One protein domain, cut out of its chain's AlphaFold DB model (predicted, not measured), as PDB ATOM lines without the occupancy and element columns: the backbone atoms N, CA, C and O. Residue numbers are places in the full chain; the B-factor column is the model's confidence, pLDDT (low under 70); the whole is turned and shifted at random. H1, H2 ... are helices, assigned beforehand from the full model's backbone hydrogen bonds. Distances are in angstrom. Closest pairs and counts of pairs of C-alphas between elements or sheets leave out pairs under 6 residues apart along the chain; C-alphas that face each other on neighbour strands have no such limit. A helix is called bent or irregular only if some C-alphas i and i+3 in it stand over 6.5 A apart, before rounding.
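This is residues 159 to 304 of the 426 residues of the protein "Basic tail secreted protein" of Rhipicephalus appendiculatus (UniProt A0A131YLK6). A slender bundle of three helical rods, H2, H4b and H5a, has one very long helix running on out of it: H5 is bent, its first arm H5a packs side by side with H4b and its second arm H5b continues past the bundle, so that residues 283 to 304 stick out as a free tail. H2 packs on the other partner, H4b, while the short H3 and the arm H4a make the turn back at the end of the bundle from which H5b leaves, and the short H1 packs on H5a near the opposite end. The printed part has 146 residues with five named helices, in the order H1 H2 H3 H4 H5, and no named strand; the class is all helix. The whole is only just extended, close to loose, with a radius of gyration of the C-alphas of 22.3 A, and spans 84 by 23 by 23 A, the tail making much of the length.

The longest helix, H5, residues 248 to 304, was assigned as one helix by its hydrogen bonds but is bent, with C-alphas 269 and 272 standing 6.8 A apart; its arms H5a, residues 248 to 269, and H5b, residues 272 to 304, stand at a steep tilt of 37 degrees, only just past shallow. H4, residues 216 to 244, likewise assigned as one helix, is bent where C-alphas 225 and 228 are 7.1 A apart; its arms H4a, residues 216 to 225, and H4b, residues 228 to 244, stand at a steep tilt of 46 degrees. H4b and H5a form a helical hairpin: they touch with 21 pairs of C-alphas within 8 A, the closest being those of Phe 231 and Gly 265 at 5.4 A, and run opposite ways at a shallow tilt of 15 degrees. H2, residues 175 to 202, touches H4b with residues 177 to 187 alone, closest at the C-alphas of Ile 184 and Ala 234, 5.3 A apart, at a shallow tilt of 30 degrees, opposite ways. H2, H4b and H5a are an up-and-down bundle, each running against the one before it in the chain. H2 and H5a are near each other, with 12 pairs of C-alphas within 10 A. H2 also touches H4a at a steep tilt of 60 degrees, the closest C-alphas being those of Val 194 and Val 224, 7.1 A apart. H3, residues 206 to 212, forms a helical hairpin with H2, closest at the C-alphas of Asp 197 and Val 209, 6.1 A apart, at a shallow tilt of 34.9 degrees, only just short of steep. H1, residues 159 to 167, touches H5a, closest at the C-alphas of Ala 164 and Thr 253, 6.8 A apart, and is apart from H2. Every O i to N i+4 pair is within hydrogen-bond range in H1, H3, H4b and H5a; the counts are 23 of 24 in H2, 5 of 6 in H4a and 28 of 29 in H5b.

H5a measures 31.7 A from first to last C-alpha, and H5b 48.2 A, ending at C-alpha 304 at (139.679, 150.903, 61.596). H4a measures 14.9 A and H4b 24.7 A. H2 measures 41.5 A, from C-alpha 175 at (89.719, 93.048, 75.429). H3 measures 10.3 A, and H1 12.7 A from C-alpha 159 at (112.012, 95.929, 82.669).

The two C-alphas farthest apart, those of Thr 246 and Arg 304, are 84.4 A apart. Without residues 283 to 304, which stand free, the body spans 52 by 23 by 22 A. The printed part has no cut and no long link. The mean pLDDT of the printed part is 77.9, and 42 residues are under 70, among them residues 159 to 174, 276 to 288 and 298 to 304.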
ATOM      1  N   THR A 159     111.822  97.224  83.329       64.69
ATOM      2  CA  THR A 159     112.012  95.929  82.669       64.69
ATOM      3  C   THR A 159     111.235  94.816  83.367       64.69
ATOM      4  O   THR A 159     110.582  94.028  82.679       64.69
ATOM      5  N   SER A 160     111.187  94.821  84.707       63.25
ATOM      6  CA  SER A 160     110.428  93.839  85.492       63.25
ATOM      7  C   SER A 160     108.927  93.926  85.226       63.25
ATOM      8  O   SER A 160     108.261  92.899  85.116       63.25
ATOM      9  N   ILE A 161     108.414  95.144  85.045       61.41
ATOM     10  CA  ILE A 161     106.996  95.411  84.803       61.41
ATOM     11  C   ILE A 161     106.591  94.862  83.431       61.41
ATOM     12  O   ILE A 161     105.622  94.112  83.326       61.41
ATOM     13  N   THR A 162     107.351  95.164  82.372       63.75
ATOM     14  CA  THR A 162     107.078  94.605  81.035       63.75
ATOM     15  C   THR A 162     107.146  93.081  81.014       63.75
ATOM     16  O   THR A 162     106.265  92.448  80.432       63.75
ATOM     17  N   ASP A 163     108.136  92.483  81.677       64.81
ATOM     18  CA  ASP A 163     108.270  91.027  81.742       64.81
ATOM     19  C   ASP A 163     107.126  90.383  82.538       64.81
ATOM     20  O   ASP A 163     106.619  89.329  82.139       64.81
ATOM     21  N   ALA A 164     106.652  91.029  83.608       60.59
ATOM     22  CA  ALA A 164     105.487  90.584  84.366       60.59
ATOM     23  C   ALA A 164     104.223  90.552  83.489       60.59
ATOM     24  O   ALA A 164     103.538  89.529  83.437       60.59
ATOM     25  N   PHE A 165     103.982  91.591  82.680       61.22
ATOM     26  CA  PHE A 165     102.854  91.614  81.739       61.22
ATOM     27  C   PHE A 165     102.939  90.550  80.632       61.22
ATOM     28  O   PHE A 165     101.907  90.150  80.100       61.22
ATOM     29  N   THR A 166     104.132  90.050  80.284       64.81
ATOM     30  CA  THR A 166     104.262  88.943  79.311       64.81
ATOM     31  C   THR A 166     103.973  87.561  79.900       64.81
ATOM     32  O   THR A 166     103.613  86.641  79.155       64.81
ATOM     33  N   LYS A 167     104.134  87.401  81.221       62.34
ATOM     34  CA  LYS A 167     103.871  86.148  81.948       62.34
ATOM     35  C   LYS A 167     102.401  85.995  82.312       62.34
ATOM     36  O   LYS A 167     101.886  84.876  82.263       62.34
ATOM     37  N   VAL A 168     101.734  87.102  82.623       56.88
ATOM     38  CA  VAL A 168     100.295  87.127  82.875       56.88
ATOM     39  C   VAL A 168      99.593  86.751  81.571       56.88
ATOM     40  O   VAL A 168      99.718  87.439  80.555       56.88
ATOM     41  N   ARG A 169      98.891  85.612  81.559       52.16
ATOM     42  CA  ARG A 169      98.033  85.264  80.419       52.16
ATOM     43  C   ARG A 169      97.027  86.401  80.279       52.16
ATOM     44  O   ARG A 169      96.393  86.730  81.279       52.16
ATOM     45  N   PRO A 170      96.906  87.031  79.098       51.81
ATOM     46  CA  PRO A 170      95.994  88.146  78.942       51.81
ATOM     47  C   PRO A 170      94.616  87.696  79.408       51.81
ATOM     48  O   PRO A 170      94.190  86.580  79.117       51.81
ATOM     49  N   VAL A 171      93.978  88.561  80.189       53.75
ATOM     50  CA  VAL A 171      92.617  88.416  80.683       53.75
ATOM     51  C   VAL A 171      91.710  88.188  79.471       53.75
ATOM     52  O   VAL A 171      91.211  89.131  78.864       53.75
ATOM     53  N   ASP A 172      91.503  86.923  79.094       53.06
ATOM     54  CA  ASP A 172      90.740  86.503  77.906       53.06
ATOM     55  C   ASP A 172      89.267  86.959  77.965       53.06
ATOM     56  O   ASP A 172      88.506  86.792  77.015       53.06
ATOM     57  N   LYS A 173      88.844  87.547  79.090       61.09
ATOM     58  CA  LYS A 173      87.474  87.984  79.346       61.09
ATOM     59  C   LYS A 173      87.200  89.445  78.968       61.09
ATOM     60  O   LYS A 173      86.046  89.753  78.689       61.09
ATOM     61  N   HIS A 174      88.210  90.325  78.884       62.00
ATOM     62  CA  HIS A 174      87.989  91.763  78.657       62.00
ATOM     63  C   HIS A 174      89.038  92.391  77.717       62.00
ATOM     64  O   HIS A 174      90.066  92.894  78.176       62.00
ATOM     65  N   PRO A 175      88.792  92.436  76.390       71.00
ATOM     66  CA  PRO A 175      89.719  93.048  75.429       71.00
ATOM     67  C   PRO A 175      89.939  94.554  75.665       71.00
ATOM     68  O   PRO A 175      90.932  95.115  75.205       71.00
ATOM     69  N   THR A 176      89.038  95.210  76.400       76.69
ATOM     70  CA  THR A 176      89.138  96.614  76.818       76.69
ATOM     71  C   THR A 176      90.328  96.872  77.740       76.69
ATOM     72  O   THR A 176      91.012  97.876  77.555       76.69
ATOM     73  N   ILE A 177      90.648  95.947  78.650       78.12
ATOM     74  CA  ILE A 177      91.775  96.090  79.589       78.12
ATOM     75  C   ILE A 177      93.096  96.182  78.822       78.12
ATOM     76  O   ILE A 177      93.951  97.009  79.124       78.12
ATOM     77  N   LEU A 178      93.246  95.382  77.765       77.06
ATOM     78  CA  LEU A 178      94.469  95.353  76.965       77.06
ATOM     79  C   LEU A 178      94.701  96.682  76.229       77.06
ATOM     80  O   LEU A 178      95.836  97.145  76.124       77.06
ATOM     81  N   VAL A 179      93.626  97.337  75.779       84.00
ATOM     82  CA  VAL A 179      93.691  98.679  75.180       84.00
ATOM     83  C   VAL A 179      94.127  99.725  76.210       84.00
ATOM     84  O   VAL A 179      94.952 100.580  75.889       84.00
ATOM     85  N   GLU A 180      93.624  99.652  77.443       85.69
ATOM     86  CA  GLU A 180      94.018 100.573  78.517       85.69
ATOM     87  C   GLU A 180      95.471 100.357  78.959       85.69
ATOM     88  O   GLU A 180      96.228 101.322  79.064       85.69
ATOM     89  N   VAL A 181      95.922  99.107  79.092       81.56
ATOM     90  CA  VAL A 181      97.325  98.790  79.410       81.56
ATOM     91  C   VAL A 181      98.272  99.344  78.343       81.56
ATOM     92  O   VAL A 181      99.294  99.942  78.675       81.56
ATOM     93  N   VAL A 182      97.924  99.235  77.056       86.06
ATOM     94  CA  VAL A 182      98.727  99.829  75.974       86.06
ATOM     95  C   VAL A 182      98.788 101.357  76.092       86.06
ATOM     96  O   VAL A 182      99.856 101.939  75.895       86.06
ATOM     97  N   LYS A 183      97.685 102.024  76.457       89.19
ATOM     98  CA  LYS A 183      97.686 103.478  76.699       89.19
ATOM     99  C   LYS A 183      98.568 103.856  77.889       89.19
ATOM    100  O   LYS A 183      99.296 104.841  77.793       89.19
ATOM    101  N   ILE A 184      98.541 103.080  78.971       87.06
ATOM    102  CA  ILE A 184      99.389 103.298  80.152       87.06
ATOM    103  C   ILE A 184     100.869 103.147  79.778       87.06
ATOM    104  O   ILE A 184     101.673 104.035  80.063       87.06
ATOM    105  N   LEU A 185     101.226 102.079  79.057       85.75
ATOM    106  CA  LEU A 185     102.591 101.870  78.568       85.75
ATOM    107  C   LEU A 185     103.054 103.021  77.670       85.75
ATOM    108  O   LEU A 185     104.192 103.473  77.790       85.75
ATOM    109  N   GLN A 186     102.173 103.554  76.818       91.19
ATOM    110  CA  GLN A 186     102.491 104.721  75.996       91.19
ATOM    111  C   GLN A 186     102.877 105.942  76.848       91.19
ATOM    112  O   GLN A 186     103.829 106.638  76.501       91.19
ATOM    113  N   VAL A 187     102.191 106.194  77.969       89.69
ATOM    114  CA  VAL A 187     102.536 107.301  78.885       89.69
ATOM    115  C   VAL A 187     103.937 107.111  79.475       89.69
ATOM    116  O   VAL A 187     104.717 108.061  79.519       89.69
ATOM    117  N   ILE A 188     104.289 105.883  79.860       85.69
ATOM    118  CA  ILE A 188     105.617 105.553  80.395       85.69
ATOM    119  C   ILE A 188     106.710 105.771  79.337       85.69
ATOM    120  O   ILE A 188     107.757 106.352  79.633       85.69
ATOM    121  N   PHE A 189     106.480 105.343  78.092       88.75
ATOM    122  CA  PHE A 189     107.432 105.573  77.003       88.75
ATOM    123  C   PHE A 189     107.612 107.059  76.696       88.75
ATOM    124  O   PHE A 189     108.747 107.510  76.523       88.75
ATOM    125  N   ASP A 190     106.519 107.825  76.682       88.56
ATOM    126  CA  ASP A 190     106.567 109.272  76.480       88.56
ATOM    127  C   ASP A 190     107.361 109.955  77.608       88.56
ATOM    128  O   ASP A 190     108.213 110.799  77.332       88.56
ATOM    129  N   PHE A 191     107.172 109.537  78.865       88.38
ATOM    130  CA  PHE A 191     107.963 110.024  79.999       88.38
ATOM    131  C   PHE A 191     109.457 109.730  79.842       88.38
ATOM    132  O   PHE A 191     110.286 110.633  79.958       88.38
ATOM    133  N   ARG A 192     109.818 108.478  79.531       87.25
ATOM    134  CA  ARG A 192     111.221 108.077  79.356       87.25
ATOM    135  C   ARG A 192     111.891 108.853  78.226       87.25
ATOM    136  O   ARG A 192     113.047 109.251  78.358       87.25
ATOM    137  N   ARG A 193     111.158 109.093  77.136       87.94
ATOM    138  CA  ARG A 193     111.618 109.926  76.026       87.94
ATOM    139  C   ARG A 193     111.887 111.358  76.488       87.94
ATOM    140  O   ARG A 193     112.992 111.846  76.281       87.94
ATOM    141  N   VAL A 194     110.935 111.984  77.182       88.19
ATOM    142  CA  VAL A 194     111.099 113.344  77.725       88.19
ATOM    143  C   VAL A 194     112.309 113.437  78.653       88.19
ATOM    144  O   VAL A 194     113.102 114.365  78.520       88.19
ATOM    145  N   MET A 195     112.509 112.463  79.543       83.50
ATOM    146  CA  MET A 195     113.661 112.450  80.452       83.50
ATOM    147  C   MET A 195     114.994 112.305  79.707       83.50
ATOM    148  O   MET A 195     115.948 113.016  80.022       83.50
ATOM    149  N   SER A 196     115.062 111.437  78.693       87.38
ATOM    150  CA  SER A 196     116.245 111.295  77.834       87.38
ATOM    151  C   SER A 196     116.565 112.594  77.087       87.38
ATOM    152  O   SER A 196     117.720 113.009  77.005       87.38
ATOM    153  N   ASP A 197     115.541 113.267  76.572       86.75
ATOM    154  CA  ASP A 197     115.701 114.520  75.839       86.75
ATOM    155  C   ASP A 197     116.087 115.678  76.766       86.75
ATOM    156  O   ASP A 197     116.975 116.461  76.437       86.75
ATOM    157  N   MET A 198     115.532 115.741  77.977       83.44
ATOM    158  CA  MET A 198     115.976 116.694  78.997       83.44
ATOM    159  C   MET A 198     117.431 116.468  79.403       83.44
ATOM    160  O   MET A 198     118.185 117.431  79.525       83.44
ATOM    161  N   GLN A 199     117.862 115.214  79.551       86.19
ATOM    162  CA  GLN A 199     119.269 114.909  79.802       86.19
ATOM    163  C   GLN A 199     120.153 115.408  78.659       86.19
ATOM    164  O   GLN A 199     121.156 116.067  78.922       86.19
ATOM    165  N   ARG A 200     119.782 115.173  77.397       86.38
ATOM    166  CA  ARG A 200     120.531 115.690  76.239       86.38
ATOM    167  C   ARG A 200     120.609 117.217  76.227       86.38
ATOM    168  O   ARG A 200     121.685 117.762  75.990       86.38
ATOM    169  N   ILE A 201     119.513 117.901  76.561       84.62
ATOM    170  CA  ILE A 201     119.486 119.365  76.693       84.62
ATOM    171  C   ILE A 201     120.460 119.833  77.782       84.62
ATOM    172  O   ILE A 201     121.239 120.754  77.544       84.62
ATOM    173  N   LEU A 202     120.473 119.175  78.947       79.56
ATOM    174  CA  LEU A 202     121.403 119.493  80.039       79.56
ATOM    175  C   LEU A 202     122.872 119.256  79.658       79.56
ATOM    176  O   LEU A 202     123.755 119.943  80.166       79.56
ATOM    177  N   HIS A 203     123.140 118.334  78.731       85.31
ATOM    178  CA  HIS A 203     124.475 118.111  78.167       85.31
ATOM    179  C   HIS A 203     124.830 119.086  77.027       85.31
ATOM    180  O   HIS A 203     125.925 119.007  76.475       85.31
ATOM    181  N   GLY A 204     123.940 120.024  76.688       85.06
ATOM    182  CA  GLY A 204     124.168 121.045  75.664       85.06
ATOM    183  C   GLY A 204     123.718 120.659  74.251       85.06
ATOM    184  O   GLY A 204     123.890 121.461  73.337       85.06
ATOM    185  N   ASP A 205     123.092 119.495  74.050       86.81
ATOM    186  CA  ASP A 205     122.545 119.064  72.750       86.81
ATOM    187  C   ASP A 205     121.096 119.543  72.542       86.81
ATOM    188  O   ASP A 205     120.207 118.805  72.116       86.81
ATOM    189  N   LEU A 206     120.825 120.813  72.856       82.12
ATOM    190  CA  LEU A 206     119.498 121.396  72.651       82.12
ATOM    191  C   LEU A 206     119.112 121.366  71.166       82.12
ATOM    192  O   LEU A 206     117.971 121.072  70.816       82.12
ATOM    193  N   HIS A 207     120.067 121.639  70.277       79.69
ATOM    194  CA  HIS A 207     119.794 121.712  68.848       79.69
ATOM    195  C   HIS A 207     119.510 120.332  68.229       79.69
ATOM    196  O   HIS A 207     118.682 120.255  67.316       79.69
ATOM    197  N   GLY A 208     120.148 119.258  68.709       84.00
ATOM    198  CA  GLY A 208     119.840 117.889  68.291       84.00
ATOM    199  C   GLY A 208     118.444 117.472  68.733       84.00
ATOM    200  O   GLY A 208     117.631 117.075  67.898       84.00
ATOM    201  N   VAL A 209     118.119 117.698  70.009       82.00
ATOM    202  CA  VAL A 209     116.787 117.408  70.561       82.00
ATOM    203  C   VAL A 209     115.701 118.174  69.808       82.00
ATOM    204  O   VAL A 209     114.745 117.580  69.324       82.00
ATOM    205  N   LEU A 210     115.859 119.485  69.607       78.88
ATOM    206  CA  LEU A 210     114.858 120.299  68.906       78.88
ATOM    207  C   LEU A 210     114.674 119.926  67.426       78.88
ATOM    208  O   LEU A 210     113.626 120.238  66.857       78.88
ATOM    209  N   ARG A 211     115.662 119.278  66.797       79.25
ATOM    210  CA  ARG A 211     115.599 118.846  65.392       79.25
ATOM    211  C   ARG A 211     114.848 117.527  65.208       79.25
ATOM    212  O   ARG A 211     114.297 117.298  64.137       79.25
ATOM    213  N   GLU A 212     114.819 116.678  66.231       80.38
ATOM    214  CA  GLU A 212     114.140 115.375  66.208       80.38
ATOM    215  C   GLU A 212     112.619 115.477  66.422       80.38
ATOM    216  O   GLU A 212     111.886 114.528  66.130       80.38
ATOM    217  N   TYR A 213     112.119 116.628  66.884       73.69
ATOM    218  CA  TYR A 213     110.686 116.870  67.041       73.69
ATOM    219  C   TYR A 213     110.074 117.486  65.768       73.69
ATOM    220  O   TYR A 213     110.476 118.578  65.362       73.69
ATOM    221  N   PRO A 214     109.059 116.841  65.159       52.62
ATOM    222  CA  PRO A 214     108.527 117.237  63.851       52.62
ATOM    223  C   PRO A 214     107.822 118.607  63.834       52.62
ATOM    224  O   PRO A 214     107.643 119.174  62.763       52.62
ATOM    225  N   GLU A 215     107.475 119.180  64.996       54.28
ATOM    226  CA  GLU A 215     106.737 120.449  65.127       54.28
ATOM    227  C   GLU A 215     107.329 121.363  66.224       54.28
ATOM    228  O   GLU A 215     106.649 121.762  67.170       54.28
ATOM    229  N   ARG A 216     108.620 121.717  66.096       66.50
ATOM    230  CA  ARG A 216     109.370 122.666  66.958       66.50
ATOM    231  C   ARG A 216     109.346 122.318  68.461       66.50
ATOM    232  O   ARG A 216     108.664 121.412  68.923       66.50
ATOM    233  N   ALA A 217     110.073 123.101  69.260       66.69
ATOM    234  CA  ALA A 217     110.097 123.009  70.725       66.69
ATOM    235  C   ALA A 217     108.696 122.874  71.365       66.69
ATOM    236  O   ALA A 217     108.547 122.255  72.414       66.69
ATOM    237  N   ARG A 218     107.653 123.401  70.701       76.50
ATOM    238  CA  ARG A 218     106.245 123.279  71.103       76.50
ATOM    239  C   ARG A 218     105.803 121.836  71.335       76.50
ATOM    240  O   ARG A 218     105.047 121.620  72.272       76.50
ATOM    241  N   GLY A 219     106.274 120.871  70.542       82.00
ATOM    242  CA  GLY A 219     105.949 119.456  70.742       82.00
ATOM    243  C   GLY A 219     106.477 118.916  72.075       82.00
ATOM    244  O   GLY A 219     105.720 118.317  72.834       82.00
ATOM    245  N   LEU A 220     107.745 119.197  72.392       83.31
ATOM    246  CA  LEU A 220     108.366 118.811  73.663       83.31
ATOM    247  C   LEU A 220     107.677 119.504  74.848       83.31
ATOM    248  O   LEU A 220     107.293 118.840  75.806       83.31
ATOM    249  N   PHE A 221     107.452 120.819  74.765       84.12
ATOM    250  CA  PHE A 221     106.768 121.567  75.825       84.12
ATOM    251  C   PHE A 221     105.329 121.092  76.039       84.12
ATOM    252  O   PHE A 221     104.900 120.933  77.178       84.12
ATOM    253  N   HIS A 222     104.590 120.820  74.962       86.88
ATOM    254  CA  HIS A 222     103.242 120.275  75.059       86.88
ATOM    255  C   HIS A 222     103.250 118.896  75.729       86.88
ATOM    256  O   HIS A 222     102.459 118.651  76.642       86.88
ATOM    257  N   MET A 223     104.191 118.029  75.347       85.56
ATOM    258  CA  MET A 223     104.360 116.708  75.947       85.56
ATOM    259  C   MET A 223     104.664 116.804  77.445       85.56
ATOM    260  O   MET A 223     103.997 116.145  78.234       85.56
ATOM    261  N   VAL A 224     105.584 117.685  77.848       88.62
ATOM    262  CA  VAL A 224     105.927 117.904  79.262       88.62
ATOM    263  C   VAL A 224     104.747 118.486  80.042       88.62
ATOM    264  O   VAL A 224     104.473 118.047  81.152       88.62
ATOM    265  N   SER A 225     104.001 119.432  79.462       89.19
ATOM    266  CA  SER A 225     102.854 120.061  80.135       89.19
ATOM    267  C   SER A 225     101.663 119.118  80.335       89.19
ATOM    268  O   SER A 225     100.935 119.237  81.315       89.19
ATOM    269  N   THR A 226     101.457 118.174  79.415       92.25
ATOM    270  CA  THR A 226     100.339 117.217  79.473       92.25
ATOM    271  C   THR A 226     100.684 115.964  80.277       92.25
ATOM    272  O   THR A 226      99.787 115.255  80.727       92.25
ATOM    273  N   LEU A 227     101.971 115.706  80.505       91.06
ATOM    274  CA  LEU A 227     102.496 114.520  81.177       91.06
ATOM    275  C   LEU A 227     101.892 114.259  82.572       91.06
ATOM    276  O   LEU A 227     101.418 113.142  82.783       91.06
ATOM    277  N   PRO A 228     101.783 115.254  83.478       92.19
ATOM    278  CA  PRO A 228     101.178 115.041  84.795       92.19
ATOM    279  C   PRO A 228      99.723 114.569  84.712       92.19
ATOM    280  O   PRO A 228      99.328 113.627  85.395       92.19
ATOM    281  N   SER A 229      98.931 115.172  83.817       93.69
ATOM    282  CA  SER A 229      97.530 114.775  83.609       93.69
ATOM    283  C   SER A 229      97.405 113.359  83.040       93.69
ATOM    284  O   SER A 229      96.497 112.614  83.398       93.69
ATOM    285  N   ARG A 230      98.350 112.954  82.184       92.94
ATOM    286  CA  ARG A 230      98.382 111.608  81.607       92.94
ATOM    287  C   ARG A 230      98.771 110.558  82.641       92.94
ATOM    288  O   ARG A 230      98.207 109.471  82.601       92.94
ATOM    289  N   PHE A 231      99.673 110.884  83.569       92.94
ATOM    290  CA  PHE A 231      99.991 110.009  84.696       92.94
ATOM    291  C   PHE A 231      98.818 109.843  85.659       92.94
ATOM    292  O   PHE A 231      98.549 108.715  86.058       92.94
ATOM    293  N   ALA A 232      98.091 110.920  85.973       93.38
ATOM    294  CA  ALA A 232      96.883 110.837  86.794       93.38
ATOM    295  C   ALA A 232      95.842 109.904  86.154       93.38
ATOM    296  O   ALA A 232      95.462 108.909  86.758       93.38
ATOM    297  N   ASN A 233      95.502 110.129  84.878       94.12
ATOM    298  CA  ASN A 233      94.558 109.268  84.157       94.12
ATOM    299  C   ASN A 233      95.032 107.807  84.067       94.12
ATOM    300  O   ASN A 233      94.222 106.889  84.153       94.12
ATOM    301  N   ALA A 234      96.334 107.578  83.863       91.75
ATOM    302  CA  ALA A 234      96.901 106.232  83.808       91.75
ATOM    303  C   ALA A 234      96.811 105.524  85.165       91.75
ATOM    304  O   ALA A 234      96.475 104.346  85.207       91.75
ATOM    305  N   ARG A 235      97.085 106.237  86.260       94.19
ATOM    306  CA  ARG A 235      96.973 105.717  87.624       94.19
ATOM    307  C   ARG A 235      95.529 105.340  87.947       94.19
ATOM    308  O   ARG A 235      95.295 104.213  88.363       94.19
ATOM    309  N   ASP A 236      94.584 106.236  87.671       94.31
ATOM    310  CA  ASP A 236      93.162 105.999  87.933       94.31
ATOM    311  C   ASP A 236      92.653 104.785  87.119       94.31
ATOM    312  O   ASP A 236      91.874 103.973  87.610       94.31
ATOM    313  N   LYS A 237      93.170 104.584  85.895       91.69
ATOM    314  CA  LYS A 237      92.884 103.387  85.084       91.69
ATOM    315  C   LYS A 237      93.518 102.106  85.623       91.69
ATOM    316  O   LYS A 237      92.917 101.044  85.497       91.69
ATOM    317  N   VAL A 238      94.721 102.174  86.191       90.75
ATOM    318  CA  VAL A 238      95.341 101.019  86.861       90.75
ATOM    319  C   VAL A 238      94.528 100.618  88.088       90.75
ATOM    320  O   VAL A 238      94.359  99.425  88.319       90.75
ATOM    321  N   GLU A 239      93.999 101.586  88.834       92.94
ATOM    322  CA  GLU A 239      93.136 101.340  89.991       92.94
ATOM    323  C   GLU A 239      91.801 100.696  89.583       92.94
ATOM    324  O   GLU A 239      91.431  99.669  90.143       92.94
ATOM    325  N   GLU A 240      91.161 101.176  88.511       90.44
ATOM    326  CA  GLU A 240      89.967 100.540  87.923       90.44
ATOM    327  C   GLU A 240      90.240  99.081  87.506       90.44
ATOM    328  O   GLU A 240      89.492  98.168  87.850       90.44
ATOM    329  N   VAL A 241      91.366  98.821  86.828       86.19
ATOM    330  CA  VAL A 241      91.767  97.455  86.436       86.19
ATOM    331  C   VAL A 241      92.114  96.588  87.655       86.19
ATOM    332  O   VAL A 241      91.934  95.366  87.624       86.19
ATOM    333  N   LYS A 242      92.605  97.201  88.736       87.44
ATOM    334  CA  LYS A 242      92.901  96.519  89.996       87.44
ATOM    335  C   LYS A 242      91.618  96.057  90.687       87.44
ATOM    336  O   LYS A 242      91.572  94.929  91.165       87.44
ATOM    337  N   GLU A 243      90.572  96.877  90.695       88.44
ATOM    338  CA  GLU A 243      89.270  96.504  91.261       88.44
ATOM    339  C   GLU A 243      88.584  95.374  90.474       88.44
ATOM    340  O   GLU A 243      87.911  94.525  91.060       88.44
ATOM    341  N   GLU A 244      88.781  95.323  89.153       85.75
ATOM    342  CA  GLU A 244      88.173  94.302  88.290       85.75
ATOM    343  C   GLU A 244      88.893  92.943  88.318       85.75
ATOM    344  O   GLU A 244      88.295  91.912  87.989       85.75
ATOM    345  N   SER A 245      90.177  92.903  88.682       81.12
ATOM    346  CA  SER A 245      90.964  91.672  88.610       81.12
ATOM    347  C   SER A 245      90.963  90.874  89.917       81.12
ATOM    348  O   SER A 245      91.097  91.399  91.014       81.12
ATOM    349  N   THR A 246      90.874  89.548  89.788       85.06
ATOM    350  CA  THR A 246      90.826  88.603  90.917       85.06
ATOM    351  C   THR A 246      92.144  87.848  91.141       85.06
ATOM    352  O   THR A 246      92.288  87.160  92.149       85.06
ATOM    353  N   GLU A 247      93.106  87.924  90.210       83.06
ATOM    354  CA  GLU A 247      94.351  87.145  90.290       83.06
ATOM    355  C   GLU A 247      95.419  87.831  91.172       83.06
ATOM    356  O   GLU A 247      95.792  88.975  90.894       83.06
ATOM    357  N   PRO A 248      95.969  87.152  92.201       83.12
ATOM    358  CA  PRO A 248      96.868  87.774  93.181       83.12
ATOM    359  C   PRO A 248      98.243  88.160  92.609       83.12
ATOM    360  O   PRO A 248      98.795  89.187  92.994       83.12
ATOM    361  N   GLU A 249      98.793  87.392  91.661       78.25
ATOM    362  CA  GLU A 249     100.066  87.731  90.994       78.25
ATOM    363  C   GLU A 249      99.935  89.000  90.132       78.25
ATOM    364  O   GLU A 249     100.851  89.823  90.043       78.25
ATOM    365  N   TYR A 250      98.760  89.187  89.526       79.94
ATOM    366  CA  TYR A 250      98.452  90.381  88.751       79.94
ATOM    367  C   TYR A 250      98.249  91.600  89.653       79.94
ATOM    368  O   TYR A 250      98.759  92.670  89.334       79.94
ATOM    369  N   MET A 251      97.597  91.431  90.813       84.31
ATOM    370  CA  MET A 251      97.448  92.494  91.819       84.31
ATOM    371  C   MET A 251      98.794  93.079  92.245       84.31
ATOM    372  O   MET A 251      98.950  94.297  92.238       84.31
ATOM    373  N   GLN A 252      99.784  92.231  92.545       86.56
ATOM    374  CA  GLN A 252     101.113  92.702  92.942       86.56
ATOM    375  C   GLN A 252     101.777  93.536  91.834       86.56
ATOM    376  O   GLN A 252     102.330  94.602  92.096       86.56
ATOM    377  N   THR A 253     101.671  93.086  90.582       84.31
ATOM    378  CA  THR A 253     102.228  93.810  89.428       84.31
ATOM    379  C   THR A 253     101.523  95.153  89.211       84.31
ATOM    380  O   THR A 253     102.167  96.156  88.901       84.31
ATOM    381  N   LEU A 254     100.197  95.195  89.380       85.62
ATOM    382  CA  LEU A 254      99.423  96.434  89.292       85.62
ATOM    383  C   LEU A 254      99.761  97.404  90.428       85.62
ATOM    384  O   LEU A 254      99.821  98.603  90.178       85.62
ATOM    385  N   ASP A 255     100.034  96.910  91.636       89.62
ATOM    386  CA  ASP A 255     100.477  97.736  92.761       89.62
ATOM    387  C   ASP A 255     101.852  98.357  92.512       89.62
ATOM    388  O   ASP A 255     102.050  99.556  92.721       89.62
ATOM    389  N   GLU A 256     102.799  97.574  91.993       88.88
ATOM    390  CA  GLU A 256     104.106  98.083  91.572       88.88
ATOM    391  C   GLU A 256     103.967  99.146  90.475       88.88
ATOM    392  O   GLU A 256     104.591 100.209  90.551       88.88
ATOM    393  N   LEU A 257     103.098  98.908  89.488       87.69
ATOM    394  CA  LEU A 257     102.804  99.866  88.426       87.69
ATOM    395  C   LEU A 257     102.138 101.140  88.968       87.69
ATOM    396  O   LEU A 257     102.520 102.242  88.578       87.69
ATOM    397  N   HIS A 258     101.175 101.020  89.878       91.56
ATOM    398  CA  HIS A 258     100.505 102.155  90.507       91.56
ATOM    399  C   HIS A 258     101.497 103.018  91.302       91.56
ATOM    400  O   HIS A 258     101.522 104.247  91.164       91.56
ATOM    401  N   ASN A 259     102.372 102.381  92.084       92.00
ATOM    402  CA  ASN A 259     103.427 103.061  92.836       92.00
ATOM    403  C   ASN A 259     104.433 103.746  91.901       92.00
ATOM    404  O   ASN A 259     104.831 104.892  92.145       92.00
ATOM    405  N   TYR A 260     104.790 103.092  90.790       89.38
ATOM    406  CA  TYR A 260     105.619 103.684  89.744       89.38
ATOM    407  C   TYR A 260     104.961 104.935  89.150       89.38
ATOM    408  O   TYR A 260     105.588 105.992  89.109       89.38
ATOM    409  N   LEU A 261     103.698 104.844  88.719       88.31
ATOM    410  CA  LEU A 261     102.967 105.956  88.101       88.31
ATOM    411  C   LEU A 261     102.781 107.122  89.076       88.31
ATOM    412  O   LEU A 261     102.882 108.276  88.670       88.31
ATOM    413  N   THR A 262     102.576 106.834  90.362       92.12
ATOM    414  CA  THR A 262     102.498 107.850  91.420       92.12
ATOM    415  C   THR A 262     103.832 108.579  91.586       92.12
ATOM    416  O   THR A 262     103.875 109.810  91.556       92.12
ATOM    417  N   SER A 263     104.935 107.831  91.679       89.50
ATOM    418  CA  SER A 263     106.289 108.393  91.807       89.50
ATOM    419  C   SER A 263     106.677 109.219  90.576       89.50
ATOM    420  O   SER A 263     107.126 110.358  90.694       89.50
ATOM    421  N   ALA A 264     106.452 108.668  89.380       84.75
ATOM    422  CA  ALA A 264     106.734 109.329  88.110       84.75
ATOM    423  C   ALA A 264     105.836 110.556  87.888       84.75
ATOM    424  O   ALA A 264     106.300 111.584  87.393       84.75
ATOM    425  N   GLY A 265     104.571 110.479  88.309       88.06
ATOM    426  CA  GLY A 265     103.625 111.586  88.309       88.06
ATOM    427  C   GLY A 265     104.115 112.756  89.158       88.06
ATOM    428  O   GLY A 265     104.152 113.879  88.657       88.06
ATOM    429  N   ALA A 266     104.576 112.496  90.384       88.44
ATOM    430  CA  ALA A 266     105.166 113.515  91.252       88.44
ATOM    431  C   ALA A 266     106.397 114.172  90.605       88.44
ATOM    432  O   ALA A 266     106.449 115.393  90.481       88.44
ATOM    433  N   SER A 267     107.332 113.377  90.072       85.75
ATOM    434  CA  SER A 267     108.496 113.918  89.352       85.75
ATOM    435  C   SER A 267     108.100 114.737  88.119       85.75
ATOM    436  O   SER A 267     108.731 115.745  87.810       85.75
ATOM    437  N   SER A 268     107.037 114.340  87.411       87.00
ATOM    438  CA  SER A 268     106.570 115.053  86.220       87.00
ATOM    439  C   SER A 268     106.007 116.446  86.522       87.00
ATOM    440  O   SER A 268     106.077 117.319  85.658       87.00
ATOM    441  N   GLN A 269     105.499 116.684  87.738       88.69
ATOM    442  CA  GLN A 269     104.998 117.997  88.161       88.69
ATOM    443  C   GLN A 269     106.119 119.032  88.313       88.69
ATOM    444  O   GLN A 269     105.877 120.228  88.155       88.69
ATOM    445  N   GLU A 270     107.353 118.590  88.561       85.12
ATOM    446  CA  GLU A 270     108.516 119.470  88.706       85.12
ATOM    447  C   GLU A 270     109.156 119.841  87.355       85.12
ATOM    448  O   GLU A 270     109.852 120.857  87.241       85.12
ATOM    449  N   LEU A 271     108.897 119.062  86.297       83.62
ATOM    450  CA  LEU A 271     109.515 119.253  84.977       83.62
ATOM    451  C   LEU A 271     109.199 120.604  84.313       83.62
ATOM    452  O   LEU A 271     110.123 121.198  83.749       83.62
ATOM    453  N   PRO A 272     107.961 121.140  84.354       79.00
ATOM    454  CA  PRO A 272     107.669 122.459  83.796       79.00
ATOM    455  C   PRO A 272     108.508 123.564  84.447       79.00
ATOM    456  O   PRO A 272     109.014 124.447  83.751       79.00
ATOM    457  N   ASN A 273     108.720 123.475  85.763       76.81
ATOM    458  CA  ASN A 273     109.539 124.431  86.505       76.81
ATOM    459  C   ASN A 273     111.007 124.326  86.072       76.81
ATOM    460  O   ASN A 273     111.629 125.343  85.759       76.81
ATOM    461  N   ALA A 274     111.538 123.106  85.947       73.06
ATOM    462  CA  ALA A 274     112.902 122.869  85.479       73.06
ATOM    463  C   ALA A 274     113.133 123.375  84.040       73.06
ATOM    464  O   ALA A 274     114.131 124.042  83.765       73.06
ATOM    465  N   LEU A 275     112.196 123.122  83.121       70.19
ATOM    466  CA  LEU A 275     112.295 123.602  81.741       70.19
ATOM    467  C   LEU A 275     112.178 125.122  81.627       70.19
ATOM    468  O   LEU A 275     112.841 125.709  80.771       70.19
ATOM    469  N   SER A 276     111.383 125.771  82.485       68.94
ATOM    470  CA  SER A 276     111.327 127.235  82.521       68.94
ATOM    471  C   SER A 276     112.710 127.828  82.817       68.94
ATOM    472  O   SER A 276     113.147 128.734  82.108       68.94
ATOM    473  N   LEU A 277     113.442 127.222  83.757       58.47
ATOM    474  CA  LEU A 277     114.796 127.597  84.169       58.47
ATOM    475  C   LEU A 277     115.839 127.349  83.070       58.47
ATOM    476  O   LEU A 277     116.714 128.176  82.824       58.47
ATOM    477  N   VAL A 278     115.734 126.230  82.355       64.19
ATOM    478  CA  VAL A 278     116.602 125.956  81.198       64.19
ATOM    479  C   VAL A 278     116.341 126.964  80.077       64.19
ATOM    480  O   VAL A 278     117.284 127.459  79.464       64.19
ATOM    481  N   SER A 279     115.075 127.322  79.835       64.44
ATOM    482  CA  SER A 279     114.727 128.312  78.814       64.44
ATOM    483  C   SER A 279     115.232 129.716  79.162       64.44
ATOM    484  O   SER A 279     115.698 130.431  78.274       64.44
ATOM    485  N   THR A 280     115.197 130.111  80.442       62.19
ATOM    486  CA  THR A 280     115.727 131.407  80.880       62.19
ATOM    487  C   THR A 280     117.247 131.433  80.783       62.19
ATOM    488  O   THR A 280     117.798 132.417  80.295       62.19
ATOM    489  N   LEU A 281     117.932 130.347  81.146       55.91
ATOM    490  CA  LEU A 281     119.382 130.223  80.980       55.91
ATOM    491  C   LEU A 281     119.814 130.255  79.510       55.91
ATOM    492  O   LEU A 281     120.821 130.884  79.188       55.91
ATOM    493  N   ASP A 282     119.058 129.639  78.600       67.06
ATOM    494  CA  ASP A 282     119.360 129.697  77.166       67.06
ATOM    495  C   ASP A 282     119.071 131.083  76.571       67.06
ATOM    496  O   ASP A 282     119.862 131.610  75.787       67.06
ATOM    497  N   ALA A 283     117.997 131.747  77.013       65.38
ATOM    498  CA  ALA A 283     117.743 133.143  76.664       65.38
ATOM    499  C   ALA A 283     118.898 134.049  77.125       65.38
ATOM    500  O   ALA A 283     119.388 134.869  76.346       65.38
ATOM    501  N   LEU A 284     119.394 133.850  78.350       44.31
ATOM    502  CA  LEU A 284     120.559 134.560  78.879       44.31
ATOM    503  C   LEU A 284     121.831 134.243  78.084       44.31
ATOM    504  O   LEU A 284     122.582 135.158  77.756       44.31
ATOM    505  N   ARG A 285     122.050 132.982  77.693       67.44
ATOM    506  CA  ARG A 285     123.198 132.565  76.873       67.44
ATOM    507  C   ARG A 285     123.158 133.171  75.471       67.44
ATOM    508  O   ARG A 285     124.177 133.638  74.969       67.44
ATOM    509  N   SER A 286     121.982 133.206  74.854       68.12
ATOM    510  CA  SER A 286     121.741 133.836  73.554       68.12
ATOM    511  C   SER A 286     121.996 135.345  73.606       68.12
ATOM    512  O   SER A 286     122.676 135.894  72.735       68.12
ATOM    513  N   ILE A 287     121.527 136.023  74.657       69.12
ATOM    514  CA  ILE A 287     121.792 137.450  74.882       69.12
ATOM    515  C   ILE A 287     123.288 137.694  75.123       69.12
ATOM    516  O   ILE A 287     123.856 138.591  74.501       69.12
ATOM    517  N   ALA A 288     123.945 136.872  75.945       61.94
ATOM    518  CA  ALA A 288     125.384 136.951  76.186       61.94
ATOM    519  C   ALA A 288     126.193 136.766  74.890       61.94
ATOM    520  O   ALA A 288     127.100 137.549  74.612       61.94
ATOM    521  N   GLY A 289     125.808 135.812  74.037       75.31
ATOM    522  CA  GLY A 289     126.423 135.613  72.722       75.31
ATOM    523  C   GLY A 289     126.251 136.819  71.793       75.31
ATOM    524  O   GLY A 289     127.203 137.236  71.135       75.31
ATOM    525  N   ARG A 290     125.066 137.448  71.776       77.12
ATOM    526  CA  ARG A 290     124.828 138.682  71.003       77.12
ATOM    527  C   ARG A 290     125.655 139.854  71.520       77.12
ATOM    528  O   ARG A 290     126.212 140.598  70.717       77.12
ATOM    529  N   LEU A 291     125.769 140.006  72.837       63.97
ATOM    530  CA  LEU A 291     126.611 141.031  73.456       63.97
ATOM    531  C   LEU A 291     128.090 140.817  73.115       63.97
ATOM    532  O   LEU A 291     128.781 141.765  72.759       63.97
ATOM    533  N   GLN A 292     128.566 139.574  73.138       73.25
ATOM    534  CA  GLN A 292     129.946 139.239  72.789       73.25
ATOM    535  C   GLN A 292     130.251 139.477  71.303       73.25
ATOM    536  O   GLN A 292     131.326 139.981  70.965       73.25
ATOM    537  N   ASN A 293     129.289 139.205  70.419       77.56
ATOM    538  CA  ASN A 293     129.390 139.535  68.996       77.56
ATOM    539  C   ASN A 293     129.391 141.054  68.763       77.56
ATOM    540  O   ASN A 293     130.228 141.555  68.022       77.56
ATOM    541  N   HIS A 294     128.553 141.819  69.467       74.38
ATOM    542  CA  HIS A 294     128.582 143.284  69.387       74.38
ATOM    543  C   HIS A 294     129.873 143.894  69.944       74.38
ATOM    544  O   HIS A 294     130.365 144.885  69.407       74.38
ATOM    545  N   LEU A 295     130.454 143.308  70.993       68.19
ATOM    546  CA  LEU A 295     131.743 143.744  71.530       68.19
ATOM    547  C   LEU A 295     132.892 143.435  70.562       68.19
ATOM    548  O   LEU A 295     133.771 144.273  70.369       68.19
ATOM    549  N   THR A 296     132.883 142.273  69.910       71.00
ATOM    550  CA  THR A 296     133.907 141.907  68.916       71.00
ATOM    551  C   THR A 296     133.763 142.697  67.614       71.00
ATOM    552  O   THR A 296     134.764 143.201  67.099       71.00
ATOM    553  N   GLU A 297     132.541 142.926  67.130       73.31
ATOM    554  CA  GLU A 297     132.268 143.819  65.998       73.31
ATOM    555  C   GLU A 297     132.636 145.272  66.326       73.31
ATOM    556  O   GLU A 297     133.328 145.922  65.541       73.31
ATOM    557  N   GLY A 298     132.286 145.761  67.520       62.03
ATOM    558  CA  GLY A 298     132.644 147.098  67.998       62.03
ATOM    559  C   GLY A 298     134.155 147.311  68.127       62.03
ATOM    560  O   GLY A 298     134.659 148.381  67.783       62.03
ATOM    561  N   LEU A 299     134.907 146.286  68.542       56.31
ATOM    562  CA  LEU A 299     136.375 146.312  68.575       56.31
ATOM    563  C   LEU A 299     136.995 146.236  67.170       56.31
ATOM    564  O   LEU A 299     138.003 146.895  66.911       56.31
ATOM    565  N   SER A 300     136.384 145.497  66.239       58.31
ATOM    566  CA  SER A 300     136.835 145.436  64.842       58.31
ATOM    567  C   SER A 300     136.578 146.747  64.080       58.31
ATOM    568  O   SER A 300     137.432 147.189  63.309       58.31
ATOM    569  N   GLY A 301     135.465 147.434  64.372       55.16
ATOM    570  CA  GLY A 301     135.176 148.783  63.883       55.16
ATOM    571  C   GLY A 301     136.101 149.836  64.498       55.16
ATOM    572  O   GLY A 301     136.600 150.711  63.789       55.16
ATOM    573  N   ARG A 302     136.434 149.706  65.793       51.28
ATOM    574  CA  ARG A 302     137.426 150.571  66.453       51.28
ATOM    575  C   ARG A 302     138.843 150.367  65.936       51.28
ATOM    576  O   ARG A 302     139.572 151.344  65.905       51.28
ATOM    577  N   LYS A 303     139.234 149.176  65.474       51.47
ATOM    578  CA  LYS A 303     140.551 148.976  64.837       51.47
ATOM    579  C   LYS A 303     140.718 149.781  63.542       51.47
ATOM    580  O   LYS A 303     141.817 150.243  63.285       51.47
ATOM    581  N   ARG A 304     139.641 150.025  62.784       52.78
ATOM    582  CA  ARG A 304     139.679 150.903  61.596       52.78
ATOM    583  C   ARG A 304     139.620 152.397  61.932       52.78
ATOM    584  O   ARG A 304     140.082 153.206  61.141       52.78
TER     585      ARG A 304